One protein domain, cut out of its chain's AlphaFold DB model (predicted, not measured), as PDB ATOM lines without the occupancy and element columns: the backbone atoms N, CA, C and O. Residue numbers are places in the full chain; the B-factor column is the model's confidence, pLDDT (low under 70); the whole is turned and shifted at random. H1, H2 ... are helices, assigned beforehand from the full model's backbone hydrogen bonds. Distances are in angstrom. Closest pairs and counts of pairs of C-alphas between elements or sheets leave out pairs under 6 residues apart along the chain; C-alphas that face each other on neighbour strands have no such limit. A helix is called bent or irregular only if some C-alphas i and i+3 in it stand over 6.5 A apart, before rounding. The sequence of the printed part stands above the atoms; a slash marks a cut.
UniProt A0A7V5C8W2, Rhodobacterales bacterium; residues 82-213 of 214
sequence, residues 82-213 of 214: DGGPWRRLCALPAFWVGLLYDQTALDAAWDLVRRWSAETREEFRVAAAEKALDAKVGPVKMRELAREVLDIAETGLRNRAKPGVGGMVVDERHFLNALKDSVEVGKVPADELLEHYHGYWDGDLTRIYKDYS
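Overview. This is residues 82 to 213 of the 214 residues of a protein of Rhodobacterales bacterium (UniProt A0A7V5C8W2). Three nearly parallel helices, H2, H4 and H5, stand side by side in a row with H4 in the middle, and H1 crosses H4 and H5 on one face of the row. H3 sits across the end of H4 where that helix begins, while H6 and H7 form a loosely joined arm farthest from the rest. The printed part has 132 residues with seven named helices, H1 to H7 in chain order, and no named strand; the class is all helix. The whole is flat, spanning 48 by 46 by 20 A, and only just compact, close to loose, with a radius of gyration of the C-alphas of 16.9 A.

Arrangement. The longest helix and hub is H4, residues 142 to 160, which touches four others. H2, residues 103 to 113, touches residues 149 to 156 of H4 at a shallow tilt of 14 degrees, opposite ways; the closest C-alphas, of Ala 105 and Gly 156, are 5.1 A apart. H5, residues 172 to 185, forms a helical hairpin with H4 at a shallow tilt of 13 degrees, closest at the C-alphas of Leu 157 and Arg 173, 5.8 A. H2 and H5 are apart. H1, residues 86 to 100, is about perpendicular to H4, at 76 degrees, and touches it with residues 94 to 100 alone; the C-alphas of Gly 98 and Ala 153 come closest, 4.0 A. H1 also touches H5, at 74 degrees, with the C-alphas of Ala 91 and Phe 175 closest at 4.8 A. H1 and H2 touch only at the corner, at the C-alphas of Leu 100 and Leu 106, 5.2 A. H3, residues 118 to 134, touches H4 with residues 128 to 134 alone, about perpendicular at 83 degrees; the C-alphas of Leu 133 and Arg 143 are closest, 4.7 A. H6, residues 189 to 198, and H7, residues 205 to 211, are close but not clearly touching, with the C-alphas of Tyr 197 and Leu 205 closest at 6.4 A. Every O i to N i+4 pair is within hydrogen-bond range in H4 and H6; the counts are 9 of 11 in H1, 6 of 7 in H2, 11 of 13 in H3, 6 of 10 in H5 and 1 of 3 in H7, where 3 of 4 O i to N i+3 pairs are within range.

Along the chain. H4 runs 26.8 A from C-alpha 142 at (1.034, 88.202, -7.598) to C-alpha 160 at (0.831, 100.066, 16.389). H1 begins at C-alpha 86, (8.956, 78.739, 13.237), and measures 22.2 A, as does H5. H5 is only just irregular, with C-alphas 175 and 178 7.0 A apart. H3, 21.3 A, has a kink of 80 degrees near residue 128 and is irregular, with C-alphas 130 and 133 9.6 A apart. H7 ends at C-alpha 211, (15.786, 68.976, 7.127).

Size, cuts and confidence. The C-alphas of Gln 103 and Asp 202 are the two farthest apart, 48.8 A. The printed part has no cut. The link from H4 to H5 is long, with 11 residues. Residues 114 to 119 stand free. Mean pLDDT of the printed part is 96.8, and no printed residue is under 70.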
ATOM      1  N   ASP A  82      -0.575  77.818   4.775       97.19
ATOM      2  CA  ASP A  82       0.056  76.543   5.100       97.19
ATOM      3  C   ASP A  82       0.807  76.608   6.438       97.19
ATOM      4  O   ASP A  82       1.322  77.653   6.857       97.19
ATOM      5  N   GLY A  83       0.926  75.454   7.096       94.44
ATOM      6  CA  GLY A  83       1.895  75.284   8.174       94.44
ATOM      7  C   GLY A  83       3.327  75.406   7.641       94.44
ATOM      8  O   GLY A  83       3.610  75.061   6.497       94.44
ATOM      9  N   GLY A  84       4.260  75.873   8.466       91.94
ATOM     10  CA  GLY A  84       5.653  76.012   8.046       91.94
ATOM     11  C   GLY A  84       6.587  76.348   9.202       91.94
ATOM     12  O   GLY A  84       6.111  76.543  10.313       91.94
ATOM     13  N   PRO A  85       7.906  76.453   8.966       91.75
ATOM     14  CA  PRO A  85       8.906  76.624  10.021       91.75
ATOM     15  C   PRO A  85       8.648  77.823  10.943       91.75
ATOM     16  O   PRO A  85       7.993  78.795  10.558       91.75
ATOM     17  N   TRP A  86       9.248  77.803  12.138       93.75
ATOM     18  CA  TRP A  86       8.956  78.739  13.237       93.75
ATOM     19  C   TRP A  86       8.875  80.221  12.825       93.75
ATOM     20  O   TRP A  86       7.962  80.929  13.246       93.75
ATOM     21  N   ARG A  87       9.786  80.695  11.958       93.81
ATOM     22  CA  ARG A  87       9.801  82.097  11.501       93.81
ATOM     23  C   ARG A  87       8.511  82.478  10.782       93.81
ATOM     24  O   ARG A  87       8.009  83.580  10.975       93.81
ATOM     25  N   ARG A  88       7.964  81.568   9.972       95.00
ATOM     26  CA  ARG A  88       6.724  81.785   9.217       95.00
ATOM     27  C   ARG A  88       5.489  81.644  10.107       95.00
ATOM     28  O   ARG A  88       4.539  82.397   9.908       95.00
ATOM     29  N   LEU A  89       5.542  80.796  11.144       96.50
ATOM     30  CA  LEU A  89       4.502  80.762  12.182       96.50
ATOM     31  C   LEU A  89       4.365  82.111  12.892       96.50
ATOM     32  O   LEU A  89       3.248  82.534  13.168       96.50
ATOM     33  N   CYS A  90       5.477  82.798  13.168       96.94
ATOM     34  CA  CYS A  90       5.449  84.142  13.752       96.94
ATOM     35  C   CYS A  90       5.057  85.223  12.730       96.94
ATOM     36  O   CYS A  90       4.403  86.200  13.092       96.94
ATOM     37  N   ALA A  91       5.431  85.053  11.461       98.12
ATOM     38  CA  ALA A  91       5.130  86.018  10.407       98.12
ATOM     39  C   ALA A  91       3.634  86.093  10.065       98.12
ATOM     40  O   ALA A  91       3.117  87.184   9.838       98.12
ATOM     41  N   LEU A  92       2.929  84.957  10.049       98.25
ATOM     42  CA  LEU A  92       1.505  84.889   9.700       98.25
ATOM     43  C   LEU A  92       0.601  85.792  10.570       98.25
ATOM     44  O   LEU A  92      -0.148  86.592  10.006       98.25
ATOM     45  N   PRO A  93       0.634  85.726  11.917       98.31
ATOM     46  CA  PRO A  93      -0.153  86.634  12.741       98.31
ATOM     47  C   PRO A  93       0.330  88.081  12.613       98.31
ATOM     48  O   PRO A  93      -0.505  88.978  12.581       98.31
ATOM     49  N   ALA A  94       1.640  88.329  12.481       98.44
ATOM     50  CA  ALA A  94       2.159  89.684  12.289       98.44
ATOM     51  C   ALA A  94       1.626  90.326  10.995       98.44
ATOM     52  O   ALA A  94       1.240  91.492  11.005       98.44
ATOM     53  N   PHE A  95       1.534  89.555   9.909       98.81
ATOM     54  CA  PHE A  95       0.964  89.991   8.636       98.81
ATOM     55  C   PHE A  95      -0.488  90.455   8.791       98.81
ATOM     56  O   PHE A  95      -0.813  91.597   8.469       98.81
ATOM     57  N   TRP A  96      -1.354  89.610   9.357       98.81
ATOM     58  CA  TRP A  96      -2.768  89.956   9.528       98.81
ATOM     59  C   TRP A  96      -3.001  91.052  10.569       98.81
ATOM     60  O   TRP A  96      -3.865  91.900  10.371       98.81
ATOM     61  N   VAL A  97      -2.217  91.089  11.651       98.69
ATOM     62  CA  VAL A  97      -2.263  92.190  12.627       98.69
ATOM     63  C   VAL A  97      -1.873  93.512  11.966       98.69
ATOM     64  O   VAL A  97      -2.528  94.524  12.209       98.69
ATOM     65  N   GLY A  98      -0.845  93.500  11.114       98.69
ATOM     66  CA  GLY A  98      -0.419  94.666  10.348       98.69
ATOM     67  C   GLY A  98      -1.496  95.188   9.401       98.69
ATOM     68  O   GLY A  98      -1.684  96.392   9.313       98.69
ATOM     69  N   LEU A  99      -2.237  94.305   8.729       98.69
ATOM     70  CA  LEU A  99      -3.303  94.717   7.812       98.69
ATOM     71  C   LEU A  99      -4.581  95.172   8.523       98.69
ATOM     72  O   LEU A  99      -5.238  96.098   8.061       98.69
ATOM     73  N   LEU A 100      -4.974  94.493   9.603       98.56
ATOM     74  CA  LEU A 100      -6.342  94.590  10.122       98.56
ATOM     75  C   LEU A 100      -6.474  95.442  11.386       98.56
ATOM     76  O   LEU A 100      -7.581  95.872  11.704       98.56
ATOM     77  N   TYR A 101      -5.396  95.646  12.153       98.38
ATOM     78  CA  TYR A 101      -5.455  96.306  13.471       98.38
ATOM     79  C   TYR A 101      -4.885  97.733  13.474       98.38
ATOM     80  O   TYR A 101      -4.540  98.263  14.533       98.38
ATOM     81  N   ASP A 102      -4.804  98.347  12.297       98.62
ATOM     82  CA  ASP A 102      -4.544  99.768  12.081       98.62
ATOM     83  C   ASP A 102      -5.510 100.275  11.002       98.62
ATOM     84  O   ASP A 102      -5.635  99.651   9.950       98.62
ATOM     85  N   GLN A 103      -6.211 101.385  11.255       98.56
ATOM     86  CA  GLN A 103      -7.263 101.858  10.345       98.56
ATOM     87  C   GLN A 103      -6.698 102.284   8.985       98.56
ATOM     88  O   GLN A 103      -7.292 101.986   7.955       98.56
ATOM     89  N   THR A 104      -5.534 102.942   8.966       98.44
ATOM     90  CA  THR A 104      -4.896 103.377   7.717       98.44
ATOM     91  C   THR A 104      -4.465 102.185   6.869       98.44
ATOM     92  O   THR A 104      -4.685 102.186   5.660       98.44
ATOM     93  N   ALA A 105      -3.888 101.154   7.491       98.75
ATOM     94  CA  ALA A 105      -3.537  99.920   6.800       98.75
ATOM     95  C   ALA A 105      -4.779  99.171   6.287       98.75
ATOM     96  O   ALA A 105      -4.784  98.709   5.146       98.75
ATOM     97  N   LEU A 106      -5.846  99.108   7.089       98.69
ATOM     98  CA  LEU A 106      -7.098  98.451   6.714       98.69
ATOM     99  C   LEU A 106      -7.764  99.130   5.509       98.69
ATOM    100  O   LEU A 106      -8.156  98.446   4.563       98.69
ATOM    101  N   ASP A 107      -7.846 100.464   5.512       98.69
ATOM    102  CA  ASP A 107      -8.414 101.237   4.403       98.69
ATOM    103  C   ASP A 107      -7.587 101.064   3.123       98.69
ATOM    104  O   ASP A 107      -8.147 100.832   2.051       98.69
ATOM    105  N   ALA A 108      -6.252 101.088   3.232       98.75
ATOM    106  CA  ALA A 108      -5.360 100.854   2.099       98.75
ATOM    107  C   ALA A 108      -5.519  99.436   1.525       98.75
ATOM    108  O   ALA A 108      -5.616  99.268   0.310       98.75
ATOM    109  N   ALA A 109      -5.607  98.415   2.385       98.44
ATOM    110  CA  ALA A 109      -5.850  97.039   1.960       98.44
ATOM    111  C   ALA A 109      -7.216  96.891   1.270       98.44
ATOM    112  O   ALA A 109      -7.331  96.183   0.268       98.44
ATOM    113  N   TRP A 110      -8.247  97.582   1.767       97.94
ATOM    114  CA  TRP A 110      -9.563  97.595   1.135       97.94
ATOM    115  C   TRP A 110      -9.542  98.287  -0.229       97.94
ATOM    116  O   TRP A 110     -10.101  97.762  -1.192       97.94
ATOM    117  N   ASP A 111      -8.852  99.419  -0.354       98.12
ATOM    118  CA  ASP A 111      -8.741 100.156  -1.613       98.12
ATOM    119  C   ASP A 111      -8.121  99.327  -2.747       98.12
ATOM    120  O   ASP A 111      -8.545  99.485  -3.899       98.12
ATOM    121  N   LEU A 112      -7.207  98.398  -2.430       96.62
ATOM    122  CA  LEU A 112      -6.633  97.456  -3.399       96.62
ATOM    123  C   LEU A 112      -7.676  96.514  -4.007       96.62
ATOM    124  O   LEU A 112      -7.653  96.253  -5.211       96.62
ATOM    125  N   VAL A 113      -8.584  95.993  -3.178       95.56
ATOM    126  CA  VAL A 113      -9.438  94.850  -3.544       95.56
ATOM    127  C   VAL A 113     -10.901  95.214  -3.776       95.56
ATOM    128  O   VAL A 113     -11.629  94.440  -4.396       95.56
ATOM    129  N   ARG A 114     -11.359  96.396  -3.338       95.06
ATOM    130  CA  ARG A 114     -12.782  96.792  -3.367       95.06
ATOM    131  C   ARG A 114     -13.426  96.788  -4.754       95.06
ATOM    132  O   ARG A 114     -14.642  96.710  -4.862       95.06
ATOM    133  N   ARG A 115     -12.627  96.918  -5.821       93.75
ATOM    134  CA  ARG A 115     -13.106  96.924  -7.217       93.75
ATOM    135  C   ARG A 115     -13.025  95.561  -7.896       93.75
ATOM    136  O   ARG A 115     -13.404  95.450  -9.058       93.75
ATOM    137  N   TRP A 116     -12.487  94.549  -7.223       95.75
ATOM    138  CA  TRP A 116     -12.375  93.223  -7.814       95.75
ATOM    139  C   TRP A 116     -13.758  92.595  -7.921       95.75
ATOM    140  O   TRP A 116     -14.590  92.723  -7.017       95.75
ATOM    141  N   SER A 117     -14.006  91.896  -9.023       96.25
ATOM    142  CA  SER A 117     -15.214  91.094  -9.160       96.25
ATOM    143  C   SER A 117     -15.092  89.793  -8.356       96.25
ATOM    144  O   SER A 117     -14.029  89.470  -7.810       96.25
ATOM    145  N   ALA A 118     -16.189  89.040  -8.250       96.44
ATOM    146  CA  ALA A 118     -16.161  87.719  -7.622       96.44
ATOM    147  C   ALA A 118     -15.247  86.759  -8.396       96.44
ATOM    148  O   ALA A 118     -14.466  86.033  -7.786       96.44
ATOM    149  N   GLU A 119     -15.293  86.835  -9.724       97.44
ATOM    150  CA  GLU A 119     -14.473  86.051 -10.644       97.44
ATOM    151  C   GLU A 119     -12.990  86.371 -10.447       97.44
ATOM    152  O   GLU A 119     -12.197  85.461 -10.254       97.44
ATOM    153  N   THR A 120     -12.613  87.654 -10.373       97.44
ATOM    154  CA  THR A 120     -11.216  88.053 -10.122       97.44
ATOM    155  C   THR A 120     -10.694  87.532  -8.780       97.44
ATOM    156  O   THR A 120      -9.561  87.060  -8.705       97.44
ATOM    157  N   ARG A 121     -11.501  87.589  -7.709       97.19
ATOM    158  CA  ARG A 121     -11.108  87.036  -6.398       97.19
ATOM    159  C   ARG A 121     -10.887  85.524  -6.461       97.19
ATOM    160  O   ARG A 121      -9.914  85.037  -5.891       97.19
ATOM    161  N   GLU A 122     -11.764  84.803  -7.153       97.69
ATOM    162  CA  GLU A 122     -11.635  83.354  -7.322       97.69
ATOM    163  C   GLU A 122     -10.429  82.985  -8.195       97.69
ATOM    164  O   GLU A 122      -9.661  82.091  -7.840       97.69
ATOM    165  N   GLU A 123     -10.191  83.725  -9.281       98.25
ATOM    166  CA  GLU A 123      -9.004  83.567 -10.124       98.25
ATOM    167  C   GLU A 123      -7.716  83.750  -9.315       98.25
ATOM    168  O   GLU A 123      -6.797  82.943  -9.442       98.25
ATOM    169  N   PHE A 124      -7.645  84.758  -8.439       97.94
ATOM    170  CA  PHE A 124      -6.500  84.927  -7.542       97.94
ATOM    171  C   PHE A 124      -6.342  83.774  -6.559       97.94
ATOM    172  O   PHE A 124      -5.213  83.334  -6.344       97.94
ATOM    173  N   ARG A 125      -7.439  83.268  -5.983       97.75
ATOM    174  CA  ARG A 125      -7.401  82.138  -5.044       97.75
ATOM    175  C   ARG A 125      -6.802  80.895  -5.703       97.75
ATOM    176  O   ARG A 125      -5.897  80.280  -5.145       97.75
ATOM    177  N   VAL A 126      -7.268  80.557  -6.906       98.25
ATOM    178  CA  VAL A 126      -6.763  79.406  -7.669       98.25
ATOM    179  C   VAL A 126      -5.329  79.648  -8.140       98.25
ATOM    180  O   VAL A 126      -4.459  78.804  -7.930       98.25
ATOM    181  N   ALA A 127      -5.039  80.819  -8.715       98.25
ATOM    182  CA  ALA A 127      -3.712  81.112  -9.244       98.25
ATOM    183  C   ALA A 127      -2.637  81.153  -8.144       98.25
ATOM    184  O   ALA A 127      -1.518  80.707  -8.387       98.25
ATOM    185  N   ALA A 128      -2.968  81.632  -6.939       97.44
ATOM    186  CA  ALA A 128      -2.071  81.587  -5.785       97.44
ATOM    187  C   ALA A 128      -1.701  80.147  -5.401       97.44
ATOM    188  O   ALA A 128      -0.533  79.876  -5.134       97.44
ATOM    189  N   ALA A 129      -2.673  79.229  -5.418       97.19
ATOM    190  CA  ALA A 129      -2.448  77.825  -5.084       97.19
ATOM    191  C   ALA A 129      -1.592  77.096  -6.135       97.19
ATOM    192  O   ALA A 129      -0.776  76.252  -5.783       97.19
ATOM    193  N   GLU A 130      -1.760  77.419  -7.420       97.62
ATOM    194  CA  GLU A 130      -1.046  76.735  -8.509       97.62
ATOM    195  C   GLU A 130       0.337  77.319  -8.811       97.62
ATOM    196  O   GLU A 130       1.252  76.587  -9.182       97.62
ATOM    197  N   LYS A 131       0.474  78.649  -8.744       98.12
ATOM    198  CA  LYS A 131       1.636  79.384  -9.275       98.12
ATOM    199  C   LYS A 131       2.290  80.316  -8.259       98.12
ATOM    200  O   LYS A 131       3.242  81.008  -8.613       98.12
ATOM    201  N   ALA A 132       1.784  80.368  -7.027       97.88
ATOM    202  CA  ALA A 132       2.345  81.170  -5.945       97.88
ATOM    203  C   ALA A 132       2.672  82.616  -6.389       97.88
ATOM    204  O   ALA A 132       1.822  83.303  -6.957       97.88
ATOM    205  N   LEU A 133       3.897  83.094  -6.143       98.25
ATOM    206  CA  LEU A 133       4.321  84.461  -6.471       98.25
ATOM    207  C   LEU A 133       4.450  84.725  -7.983       98.25
ATOM    208  O   LEU A 133       4.377  85.885  -8.395       98.25
ATOM    209  N   ASP A 134       4.566  83.682  -8.805       98.25
ATOM    210  CA  ASP A 134       4.623  83.787 -10.269       98.25
ATOM    211  C   ASP A 134       3.234  83.884 -10.921       98.25
ATOM    212  O   ASP A 134       3.107  84.094 -12.133       98.25
ATOM    213  N   ALA A 135       2.165  83.769 -10.127       98.38
ATOM    214  CA  ALA A 135       0.800  83.923 -10.599       98.38
ATOM    215  C   ALA A 135       0.542  85.303 -11.233       98.38
ATOM    216  O   ALA A 135       1.075  86.341 -10.825       98.38
ATOM    217  N   LYS A 136      -0.355  85.316 -12.222       98.06
ATOM    218  CA  LYS A 136      -0.842  86.524 -12.890       98.06
ATOM    219  C   LYS A 136      -2.343  86.412 -13.128       98.06
ATOM    220  O   LYS A 136      -2.790  85.418 -13.694       98.06
ATOM    221  N   VAL A 137      -3.086  87.447 -12.745       97.56
ATOM    222  CA  VAL A 137      -4.540  87.556 -12.924       97.56
ATOM    223  C   VAL A 137      -4.834  88.897 -13.585       97.56
ATOM    224  O   VAL A 137      -4.514  89.962 -13.050       97.56
ATOM    225  N   GLY A 138      -5.365  88.857 -14.808       94.94
ATOM    226  CA  GLY A 138      -5.498  90.047 -15.648       94.94
ATOM    227  C   GLY A 138      -4.159  90.800 -15.799       94.94
ATOM    228  O   GLY A 138      -3.155  90.193 -16.192       94.94
ATOM    229  N   PRO A 139      -4.101  92.117 -15.518       94.69
ATOM    230  CA  PRO A 139      -2.859  92.888 -15.569       94.69
ATOM    231  C   PRO A 139      -1.982  92.745 -14.311       94.69
ATOM    232  O   PRO A 139      -0.835  93.187 -14.339       94.69
ATOM    233  N   VAL A 140      -2.485  92.146 -13.227       96.94
ATOM    234  CA  VAL A 140      -1.822  92.127 -11.915       96.94
ATOM    235  C   VAL A 140      -0.925  90.899 -11.779       96.94
ATOM    236  O   VAL A 140      -1.349  89.771 -12.038       96.94
ATOM    237  N   LYS A 141       0.321  91.107 -11.337       98.19
ATOM    238  CA  LYS A 141       1.241  90.028 -10.955       98.19
ATOM    239  C   LYS A 141       1.202  89.811  -9.447       98.19
ATOM    240  O   LYS A 141       1.312  90.773  -8.687       98.19
ATOM    241  N   MET A 142       1.136  88.555  -9.016       98.25
ATOM    242  CA  MET A 142       1.034  88.202  -7.598       98.25
ATOM    243  C   MET A 142       2.219  88.717  -6.785       98.25
ATOM    244  O   MET A 142       2.021  89.266  -5.712       98.25
ATOM    245  N   ARG A 143       3.447  88.621  -7.300       98.44
ATOM    246  CA  ARG A 143       4.630  89.152  -6.606       98.44
ATOM    247  C   ARG A 143       4.604  90.668  -6.401       98.44
ATOM    248  O   ARG A 143       5.116  91.151  -5.395       98.44
ATOM    249  N   GLU A 144       4.049  91.422  -7.350       98.38
ATOM    250  CA  GLU A 144       3.904  92.879  -7.223       98.38
ATOM    251  C   GLU A 144       2.828  93.215  -6.185       98.38
ATOM    252  O   GLU A 144       3.095  93.994  -5.274       98.38
ATOM    253  N   LEU A 145       1.681  92.532  -6.250       98.44
ATOM    254  CA  LEU A 145       0.617  92.633  -5.252       98.44
ATOM    255  C   LEU A 145       1.108  92.250  -3.844       98.44
ATOM    256  O   LEU A 145       0.857  92.969  -2.885       98.44
ATOM    257  N   ALA A 146       1.846  91.148  -3.704       98.62
ATOM    258  CA  ALA A 146       2.373  90.681  -2.423       98.62
ATOM    259  C   ALA A 146       3.340  91.694  -1.798       98.62
ATOM    260  O   ALA A 146       3.325  91.879  -0.583       98.62
ATOM    261  N   ARG A 147       4.154  92.377  -2.618       98.69
ATOM    262  CA  ARG A 147       5.019  93.469  -2.154       98.69
ATOM    263  C   ARG A 147       4.191  94.619  -1.590       98.69
ATOM    264  O   ARG A 147       4.421  95.023  -0.458       98.69
ATOM    265  N   GLU A 148       3.198  95.083  -2.345       98.56
ATOM    266  CA  GLU A 148       2.326  96.187  -1.931       98.56
ATOM    267  C   GLU A 148       1.554  95.859  -0.643       98.56
ATOM    268  O   GLU A 148       1.518  96.658   0.291       98.56
ATOM    269  N   VAL A 149       1.010  94.645  -0.531       98.69
ATOM    270  CA  VAL A 149       0.299  94.199   0.677       98.69
ATOM    271  C   VAL A 149       1.246  94.078   1.882       98.69
ATOM    272  O   VAL A 149       0.859  94.432   2.998       98.69
ATOM    273  N   LEU A 150       2.495  93.631   1.692       98.81
ATOM    274  CA  LEU A 150       3.494  93.611   2.770       98.81
ATOM    275  C   LEU A 150       3.875  95.018   3.244       98.81
ATOM    276  O   LEU A 150       4.045  95.210   4.449       98.81
ATOM    277  N   ASP A 151       3.962  95.995   2.341       98.81
ATOM    278  CA  ASP A 151       4.250  97.393   2.691       98.81
ATOM    279  C   ASP A 151       3.103  98.022   3.510       98.81
ATOM    280  O   ASP A 151       3.334  98.780   4.465       98.81
ATOM    281  N   ILE A 152       1.852  97.660   3.196       98.88
ATOM    282  CA  ILE A 152       0.669  98.043   3.982       98.88
ATOM    283  C   ILE A 152       0.721  97.399   5.375       98.88
ATOM    284  O   ILE A 152       0.582  98.100   6.381       98.88
ATOM    285  N   ALA A 153       0.984  96.090   5.456       98.81
ATOM    286  CA  ALA A 153       1.084  95.380   6.731       98.81
ATOM    287  C   ALA A 153       2.202  95.956   7.617       98.81
ATOM    288  O   ALA A 153       2.016  96.168   8.818       98.81
ATOM    289  N   GLU A 154       3.359  96.268   7.028       98.69
ATOM    290  CA  GLU A 154       4.461  96.924   7.726       98.69
ATOM    291  C   GLU A 154       4.055  98.294   8.277       98.69
ATOM    292  O   GLU A 154       4.435  98.648   9.397       98.69
ATOM    293  N   THR A 155       3.275  99.062   7.513       98.62
ATOM    294  CA  THR A 155       2.746 100.351   7.960       98.62
ATOM    295  C   THR A 155       1.840 100.203   9.176       98.62
ATOM    296  O   THR A 155       2.041 100.926  10.151       98.62
ATOM    297  N   GLY A 156       0.924  99.236   9.186       98.69
ATOM    298  CA  GLY A 156       0.071  99.026  10.354       98.69
ATOM    299  C   GLY A 156       0.845  98.564  11.592       98.69
ATOM    300  O   GLY A 156       0.607  99.068  12.691       98.69
ATOM    301  N   LEU A 157       1.848  97.689  11.439       98.62
ATOM    302  CA  LEU A 157       2.724  97.302  12.556       98.62
ATOM    303  C   LEU A 157       3.555  98.481  13.083       98.62
ATOM    304  O   LEU A 157       3.698  98.641  14.296       98.62
ATOM    305  N   ARG A 158       4.061  99.338  12.186       98.31
ATOM    306  CA  ARG A 158       4.765 100.575  12.559       98.31
ATOM    307  C   ARG A 158       3.864 101.504  13.368       98.31
ATOM    308  O   ARG A 158       4.301 102.016  14.392       98.31
ATOM    309  N   ASN A 159       2.625 101.708  12.926       98.25
ATOM    310  CA  ASN A 159       1.665 102.591  13.593       98.25
ATOM    311  C   ASN A 159       1.254 102.053  14.971       98.25
ATOM    312  O   ASN A 159       1.122 102.818  15.925       98.25
ATOM    313  N   ARG A 160       1.105 100.729  15.103       97.38
ATOM    314  CA  ARG A 160       0.831 100.066  16.389       97.38
ATOM    315  C   ARG A 160       1.974 100.196  17.397       97.38
ATOM    316  O   ARG A 160       1.696 100.201  18.600       97.38
ATOM    317  N   ALA A 161       3.218 100.251  16.912       96.69
ATOM    318  CA  ALA A 161       4.438 100.513  17.680       96.69
ATOM    319  C   ALA A 161       4.539  99.703  18.990       96.69
ATOM    320  O   ALA A 161       4.755 100.266  20.064       96.69
ATOM    321  N   LYS A 162       4.328  98.379  18.930       96.50
ATOM    322  CA  LYS A 162       4.428  97.509  20.114       96.50
ATOM    323  C   LYS A 162       5.863  97.016  20.312       96.50
ATOM    324  O   LYS A 162       6.298  96.148  19.557       96.50
ATOM    325  N   PRO A 163       6.596  97.521  21.320       94.94
ATOM    326  CA  PRO A 163       7.969  97.105  21.540       94.94
ATOM    327  C   PRO A 163       8.044  95.678  22.083       94.94
ATOM    328  O   PRO A 163       7.180  95.224  22.837       94.94
ATOM    329  N   GLY A 164       9.131  94.991  21.745       90.69
ATOM    330  CA  GLY A 164       9.458  93.658  22.241       90.69
ATOM    331  C   GLY A 164      10.662  93.669  23.180       90.69
ATOM    332  O   GLY A 164      11.461  94.607  23.192       90.69
ATOM    333  N   VAL A 165      10.807  92.597  23.963       87.62
ATOM    334  CA  VAL A 165      12.001  92.316  24.786       87.62
ATOM    335  C   VAL A 165      12.414  93.508  25.668       87.62
ATOM    336  O   VAL A 165      13.554  93.964  25.647       87.62
ATOM    337  N   GLY A 166      11.451  94.070  26.403       85.06
ATOM    338  CA  GLY A 166      11.702  95.205  27.297       85.06
ATOM    339  C   GLY A 166      12.108  96.504  26.589       85.06
ATOM    340  O   GLY A 166      12.720  97.358  27.218       85.06
ATOM    341  N   GLY A 167      11.796  96.655  25.297       86.62
ATOM    342  CA  GLY A 167      12.115  97.853  24.512       86.62
ATOM    343  C   GLY A 167      13.351  97.731  23.621       86.62
ATOM    344  O   GLY A 167      13.640  98.663  22.879       86.62
ATOM    345  N   MET A 168      14.066  96.599  23.647       90.00
ATOM    346  CA  MET A 168      15.209  96.373  22.749       90.00
ATOM    347  C   MET A 168      14.784  96.178  21.293       90.00
ATOM    348  O   MET A 168      15.531  96.506  20.373       90.00
ATOM    349  N   VAL A 169      13.581  95.649  21.081       92.00
ATOM    350  CA  VAL A 169      12.966  95.575  19.760       92.00
ATOM    351  C   VAL A 169      11.983  96.728  19.650       92.00
ATOM    352  O   VAL A 169      11.031  96.795  20.426       92.00
ATOM    353  N   VAL A 170      12.227  97.620  18.687       91.94
ATOM    354  CA  VAL A 170      11.433  98.841  18.485       91.94
ATOM    355  C   VAL A 170       9.960  98.506  18.259       91.94
ATOM    356  O   VAL A 170       9.099  99.079  18.920       91.94
ATOM    357  N   ASP A 171       9.679  97.559  17.357       95.62
ATOM    358  CA  ASP A 171       8.326  97.090  17.064       95.62
ATOM    359  C   ASP A 171       8.282  95.702  16.381       95.62
ATOM    360  O   ASP A 171       9.296  95.040  16.133       95.62
ATOM    361  N   GLU A 172       7.062  95.259  16.075       96.62
ATOM    362  CA  GLU A 172       6.707  93.941  15.541       96.62
ATOM    363  C   GLU A 172       7.111  93.724  14.063       96.62
ATOM    364  O   GLU A 172       7.010  92.601  13.570       96.62
ATOM    365  N   ARG A 173       7.588  94.744  13.328       97.38
ATOM    366  CA  ARG A 173       7.801  94.649  11.863       97.38
ATOM    367  C   ARG A 173       8.790  93.574  11.433       97.38
ATOM    368  O   ARG A 173       8.646  93.008  10.351       97.38
ATOM    369  N   HIS A 174       9.778  93.275  12.271       96.06
ATOM    370  CA  HIS A 174      10.807  92.276  11.981       96.06
ATOM    371  C   HIS A 174      10.233  90.865  11.746       96.06
ATOM    372  O   HIS A 174      10.861  90.061  11.058       96.06
ATOM    373  N   PHE A 175       9.027  90.562  12.249       97.75
ATOM    374  CA  PHE A 175       8.344  89.301  11.954       97.75
ATOM    375  C   PHE A 175       7.959  89.159  10.474       97.75
ATOM    376  O   PHE A 175       7.837  88.038   9.988       97.75
ATOM    377  N   LEU A 176       7.828  90.262   9.727       98.38
ATOM    378  CA  LEU A 176       7.513  90.232   8.295       98.38
ATOM    379  C   LEU A 176       8.721  89.885   7.411       98.38
ATOM    380  O   LEU A 176       8.530  89.605   6.229       98.38
ATOM    381  N   ASN A 177       9.947  89.867   7.950       97.69
ATOM    382  CA  ASN A 177      11.165  89.666   7.154       97.69
ATOM    383  C   ASN A 177      11.129  88.358   6.349       97.69
ATOM    384  O   ASN A 177      11.421  88.373   5.163       97.69
ATOM    385  N   ALA A 178      10.645  87.256   6.934       96.38
ATOM    386  CA  ALA A 178      10.546  85.977   6.221       96.38
ATOM    387  C   ALA A 178       9.629  86.038   4.978       96.38
ATOM    388  O   ALA A 178       9.845  85.322   3.996       96.38
ATOM    389  N   LEU A 179       8.593  86.884   5.009       98.12
ATOM    390  CA  LEU A 179       7.702  87.097   3.867       98.12
ATOM    391  C   LEU A 179       8.343  88.039   2.843       98.12
ATOM    392  O   LEU A 179       8.256  87.780   1.645       98.12
ATOM    393  N   LYS A 180       9.035  89.085   3.311       98.50
ATOM    394  CA  LYS A 180       9.794  90.006   2.455       98.50
ATOM    395  C   LYS A 180      10.886  89.284   1.676       98.50
ATOM    396  O   LYS A 180      10.937  89.456   0.465       98.50
ATOM    397  N   ASP A 181      11.653  88.411   2.327       97.81
ATOM    398  CA  ASP A 181      12.682  87.588   1.682       97.81
ATOM    399  C   ASP A 181      12.070  86.740   0.550       97.81
ATOM    400  O   ASP A 181      12.596  86.691  -0.561       97.81
ATOM    401  N   SER A 182      10.893  86.141   0.793       97.56
ATOM    402  CA  SER A 182      10.169  85.347  -0.218       97.56
ATOM    403  C   SER A 182       9.787  86.197  -1.437       97.56
ATOM    404  O   SER A 182       9.975  85.783  -2.578       97.56
ATOM    405  N   VAL A 183       9.279  87.414  -1.213       98.31
ATOM    406  CA  VAL A 183       8.890  88.349  -2.283       98.31
ATOM    407  C   VAL A 183      10.106  88.949  -2.997       98.31
ATOM    408  O   VAL A 183      10.063  89.176  -4.210       98.31
ATOM    409  N   GLU A 184      11.202  89.201  -2.283       97.94
ATOM    410  CA  GLU A 184      12.450  89.725  -2.840       97.94
ATOM    411  C   GLU A 184      13.139  88.701  -3.733       97.94
ATOM    412  O   GLU A 184      13.519  89.046  -4.849       97.94
ATOM    413  N   VAL A 185      13.225  87.442  -3.305       97.44
ATOM    414  CA  VAL A 185      13.795  86.354  -4.112       97.44
ATOM    415  C   VAL A 185      12.807  85.903  -5.192       97.44
ATOM    416  O   VAL A 185      13.207  85.604  -6.316       97.44
ATOM    417  N   GLY A 186      11.505  85.955  -4.903       97.38
ATOM    418  CA  GLY A 186      10.448  85.435  -5.771       97.38
ATOM    419  C   GLY A 186      10.245  83.936  -5.628       97.38
ATOM    420  O   GLY A 186       9.891  83.299  -6.607       97.38
ATOM    421  N   LYS A 187      10.512  83.389  -4.441       97.19
ATOM    422  CA  LYS A 187      10.347  81.969  -4.126       97.19
ATOM    423  C   LYS A 187       9.537  81.811  -2.851       97.19
ATOM    424  O   LYS A 187       9.751  82.538  -1.879       97.19
ATOM    425  N   VAL A 188       8.612  80.864  -2.853       97.00
ATOM    426  CA  VAL A 188       7.889  80.401  -1.666       97.00
ATOM    427  C   VAL A 188       8.523  79.108  -1.130       97.00
ATOM    428  O   VAL A 188       9.316  78.482  -1.832       97.00
ATOM    429  N   PRO A 189       8.177  78.649   0.089       96.00
ATOM    430  CA  PRO A 189       8.716  77.398   0.632       96.00
ATOM    431  C   PRO A 189       8.530  76.183  -0.274       96.00
ATOM    432  O   PRO A 189       9.385  75.307  -0.297       96.00
ATOM    433  N   ALA A 190       7.428  76.124  -1.028       97.12
ATOM    434  CA  ALA A 190       7.203  75.043  -1.981       97.12
ATOM    435  C   ALA A 190       8.274  75.019  -3.088       97.12
ATOM    436  O   ALA A 190       8.749  73.942  -3.436       97.12
ATOM    437  N   ASP A 191       8.715  76.183  -3.577       97.50
ATOM    438  CA  ASP A 191       9.786  76.277  -4.576       97.50
ATOM    439  C   ASP A 191      11.119  75.791  -3.993       97.50
ATOM    440  O   ASP A 191      11.829  75.014  -4.627       97.50
ATOM    441  N   GLU A 192      11.436  76.188  -2.755       95.69
ATOM    442  CA  GLU A 192      12.637  75.733  -2.038       95.69
ATOM    443  C   GLU A 192      12.641  74.203  -1.865       95.69
ATOM    444  O   GLU A 192      13.646  73.542  -2.137       95.69
ATOM    445  N   LEU A 193      11.500  73.627  -1.470       96.81
ATOM    446  CA  LEU A 193      11.334  72.183  -1.308       96.81
ATOM    447  C   LEU A 193      11.477  71.434  -2.636       96.81
ATOM    448  O   LEU A 193      12.114  70.380  -2.671       96.81
ATOM    449  N   LEU A 194      10.927  71.968  -3.730       97.44
ATOM    450  CA  LEU A 194      11.084  71.389  -5.065       97.44
ATOM    451  C   LEU A 194      12.545  71.438  -5.530       97.44
ATOM    452  O   LEU A 194      13.047  70.454  -6.072       97.44
ATOM    453  N   GLU A 195      13.257  72.535  -5.271       97.56
ATOM    454  CA  GLU A 195      14.690  72.647  -5.569       97.56
ATOM    455  C   GLU A 195      15.531  71.658  -4.760       97.56
ATOM    456  O   GLU A 195      16.486  71.083  -5.282       97.56
ATOM    457  N   HIS A 196      15.184  71.424  -3.494       97.44
ATOM    458  CA  HIS A 196      15.844  70.412  -2.670       97.44
ATOM    459  C   HIS A 196      15.571  69.005  -3.194       97.44
ATOM    460  O   HIS A 196      16.521  68.251  -3.425       97.44
ATOM    461  N   TYR A 197      14.299  68.697  -3.463       98.31
ATOM    462  CA  TYR A 197      13.841  67.414  -3.986       98.31
ATOM    463  C   TYR A 197      14.513  67.044  -5.311       98.31
ATOM    464  O   TYR A 197      15.049  65.946  -5.442       98.31
ATOM    465  N   HIS A 198      14.538  67.967  -6.273       98.19
ATOM    466  CA  HIS A 198      15.177  67.756  -7.576       98.19
ATOM    467  C   HIS A 198      16.701  67.962  -7.561       98.19
ATOM    468  O   HIS A 198      17.368  67.652  -8.546       98.19
ATOM    469  N   GLY A 199      17.244  68.506  -6.471       97.69
ATOM    470  CA  GLY A 199      18.662  68.771  -6.278       97.69
ATOM    471  C   GLY A 199      19.319  67.736  -5.371       97.69
ATOM    472  O   GLY A 199      19.398  66.556  -5.692       97.69
ATOM    473  N   TYR A 200      19.834  68.183  -4.224       95.81
ATOM    474  CA  TYR A 200      20.668  67.350  -3.348       95.81
ATOM    475  C   TYR A 200      19.914  66.226  -2.620       95.81
ATOM    476  O   TYR A 200      20.561  65.371  -2.005       95.81
ATOM    477  N   TRP A 201      18.576  66.231  -2.636       97.94
ATOM    478  CA  TRP A 201      17.794  65.079  -2.194       97.94
ATOM    479  C   TRP A 201      17.750  63.970  -3.242       97.94
ATOM    480  O   TRP A 201      17.467  62.843  -2.864       97.94
ATOM    481  N   ASP A 202      18.059  64.250  -4.512       97.44
ATOM    482  CA  ASP A 202      18.069  63.258  -5.595       97.44
ATOM    483  C   ASP A 202      16.756  62.447  -5.675       97.44
ATOM    484  O   ASP A 202      16.742  61.224  -5.797       97.44
ATOM    485  N   GLY A 203      15.617  63.130  -5.514       97.94
ATOM    486  CA  GLY A 203      14.290  62.512  -5.485       97.94
ATOM    487  C   GLY A 203      13.926  61.790  -4.179       97.94
ATOM    488  O   GLY A 203      12.856  61.186  -4.098       97.94
ATOM    489  N   ASP A 204      14.756  61.849  -3.135       97.81
ATOM    490  CA  ASP A 204      14.453  61.262  -1.828       97.81
ATOM    491  C   ASP A 204      13.646  62.221  -0.936       97.81
ATOM    492  O   ASP A 204      14.194  63.018  -0.170       97.81
ATOM    493  N   LEU A 205      12.314  62.107  -0.991       97.31
ATOM    494  CA  LEU A 205      11.412  62.904  -0.152       97.31
ATOM    495  C   LEU A 205      11.595  62.634   1.350       97.31
ATOM    496  O   LEU A 205      11.244  63.489   2.159       97.31
ATOM    497  N   THR A 206      12.160  61.493   1.767       97.56
ATOM    498  CA  THR A 206      12.286  61.172   3.201       97.56
ATOM    499  C   THR A 206      13.206  62.146   3.940       97.56
ATOM    500  O   THR A 206      13.084  62.318   5.156       97.56
ATOM    501  N   ARG A 207      14.071  62.865   3.215       96.81
ATOM    502  CA  ARG A 207      14.939  63.903   3.778       96.81
ATOM    503  C   ARG A 207      14.185  65.092   4.361       96.81
ATOM    504  O   ARG A 207      14.690  65.696   5.306       96.81
ATOM    505  N   ILE A 208      12.960  65.366   3.900       95.94
ATOM    506  CA  ILE A 208      12.143  66.470   4.422       95.94
ATOM    507  C   ILE A 208      11.954  66.379   5.942       95.94
ATOM    508  O   ILE A 208      11.976  67.397   6.628       95.94
ATOM    509  N   TYR A 209      11.849  65.164   6.494       94.88
ATOM    510  CA  TYR A 209      11.663  64.960   7.931       94.88
ATOM    511  C   TYR A 209      12.881  65.370   8.751       94.88
ATOM    512  O   TYR A 209      12.724  65.798   9.887       94.88
ATOM    513  N   LYS A 210      14.085  65.221   8.196       93.94
ATOM    514  CA  LYS A 210      15.326  65.611   8.863       93.94
ATOM    515  C   LYS A 210      15.596  67.104   8.695       93.94
ATOM    516  O   LYS A 210      16.023  67.753   9.642       93.94
ATOM    517  N   ASP A 211      15.365  67.623   7.493       92.44
ATOM    518  CA  ASP A 211      15.786  68.976   7.127       92.44
ATOM    519  C   ASP A 211      14.764  70.047   7.570       92.44
ATOM    520  O   ASP A 211      15.138  71.203   7.759       92.44
ATOM    521  N   TYR A 212      13.496  69.667   7.797       91.56
ATOM    522  CA  TYR A 212      12.402  70.569   8.200       91.56
ATOM    523  C   TYR A 212      11.698  70.162   9.512       91.56
ATOM    524  O   TYR A 212      10.605  70.657   9.801       91.56
ATOM    525  N   SER A 213      12.294  69.286  10.332       90.62
ATOM    526  CA  SER A 213      11.799  69.053  11.698       90.62
ATOM    527  C   SER A 213      11.933  70.314  12.561       90.62
ATOM    528  O   SER A 213      12.924  71.035  12.440       90.62
TER     529      SER A 213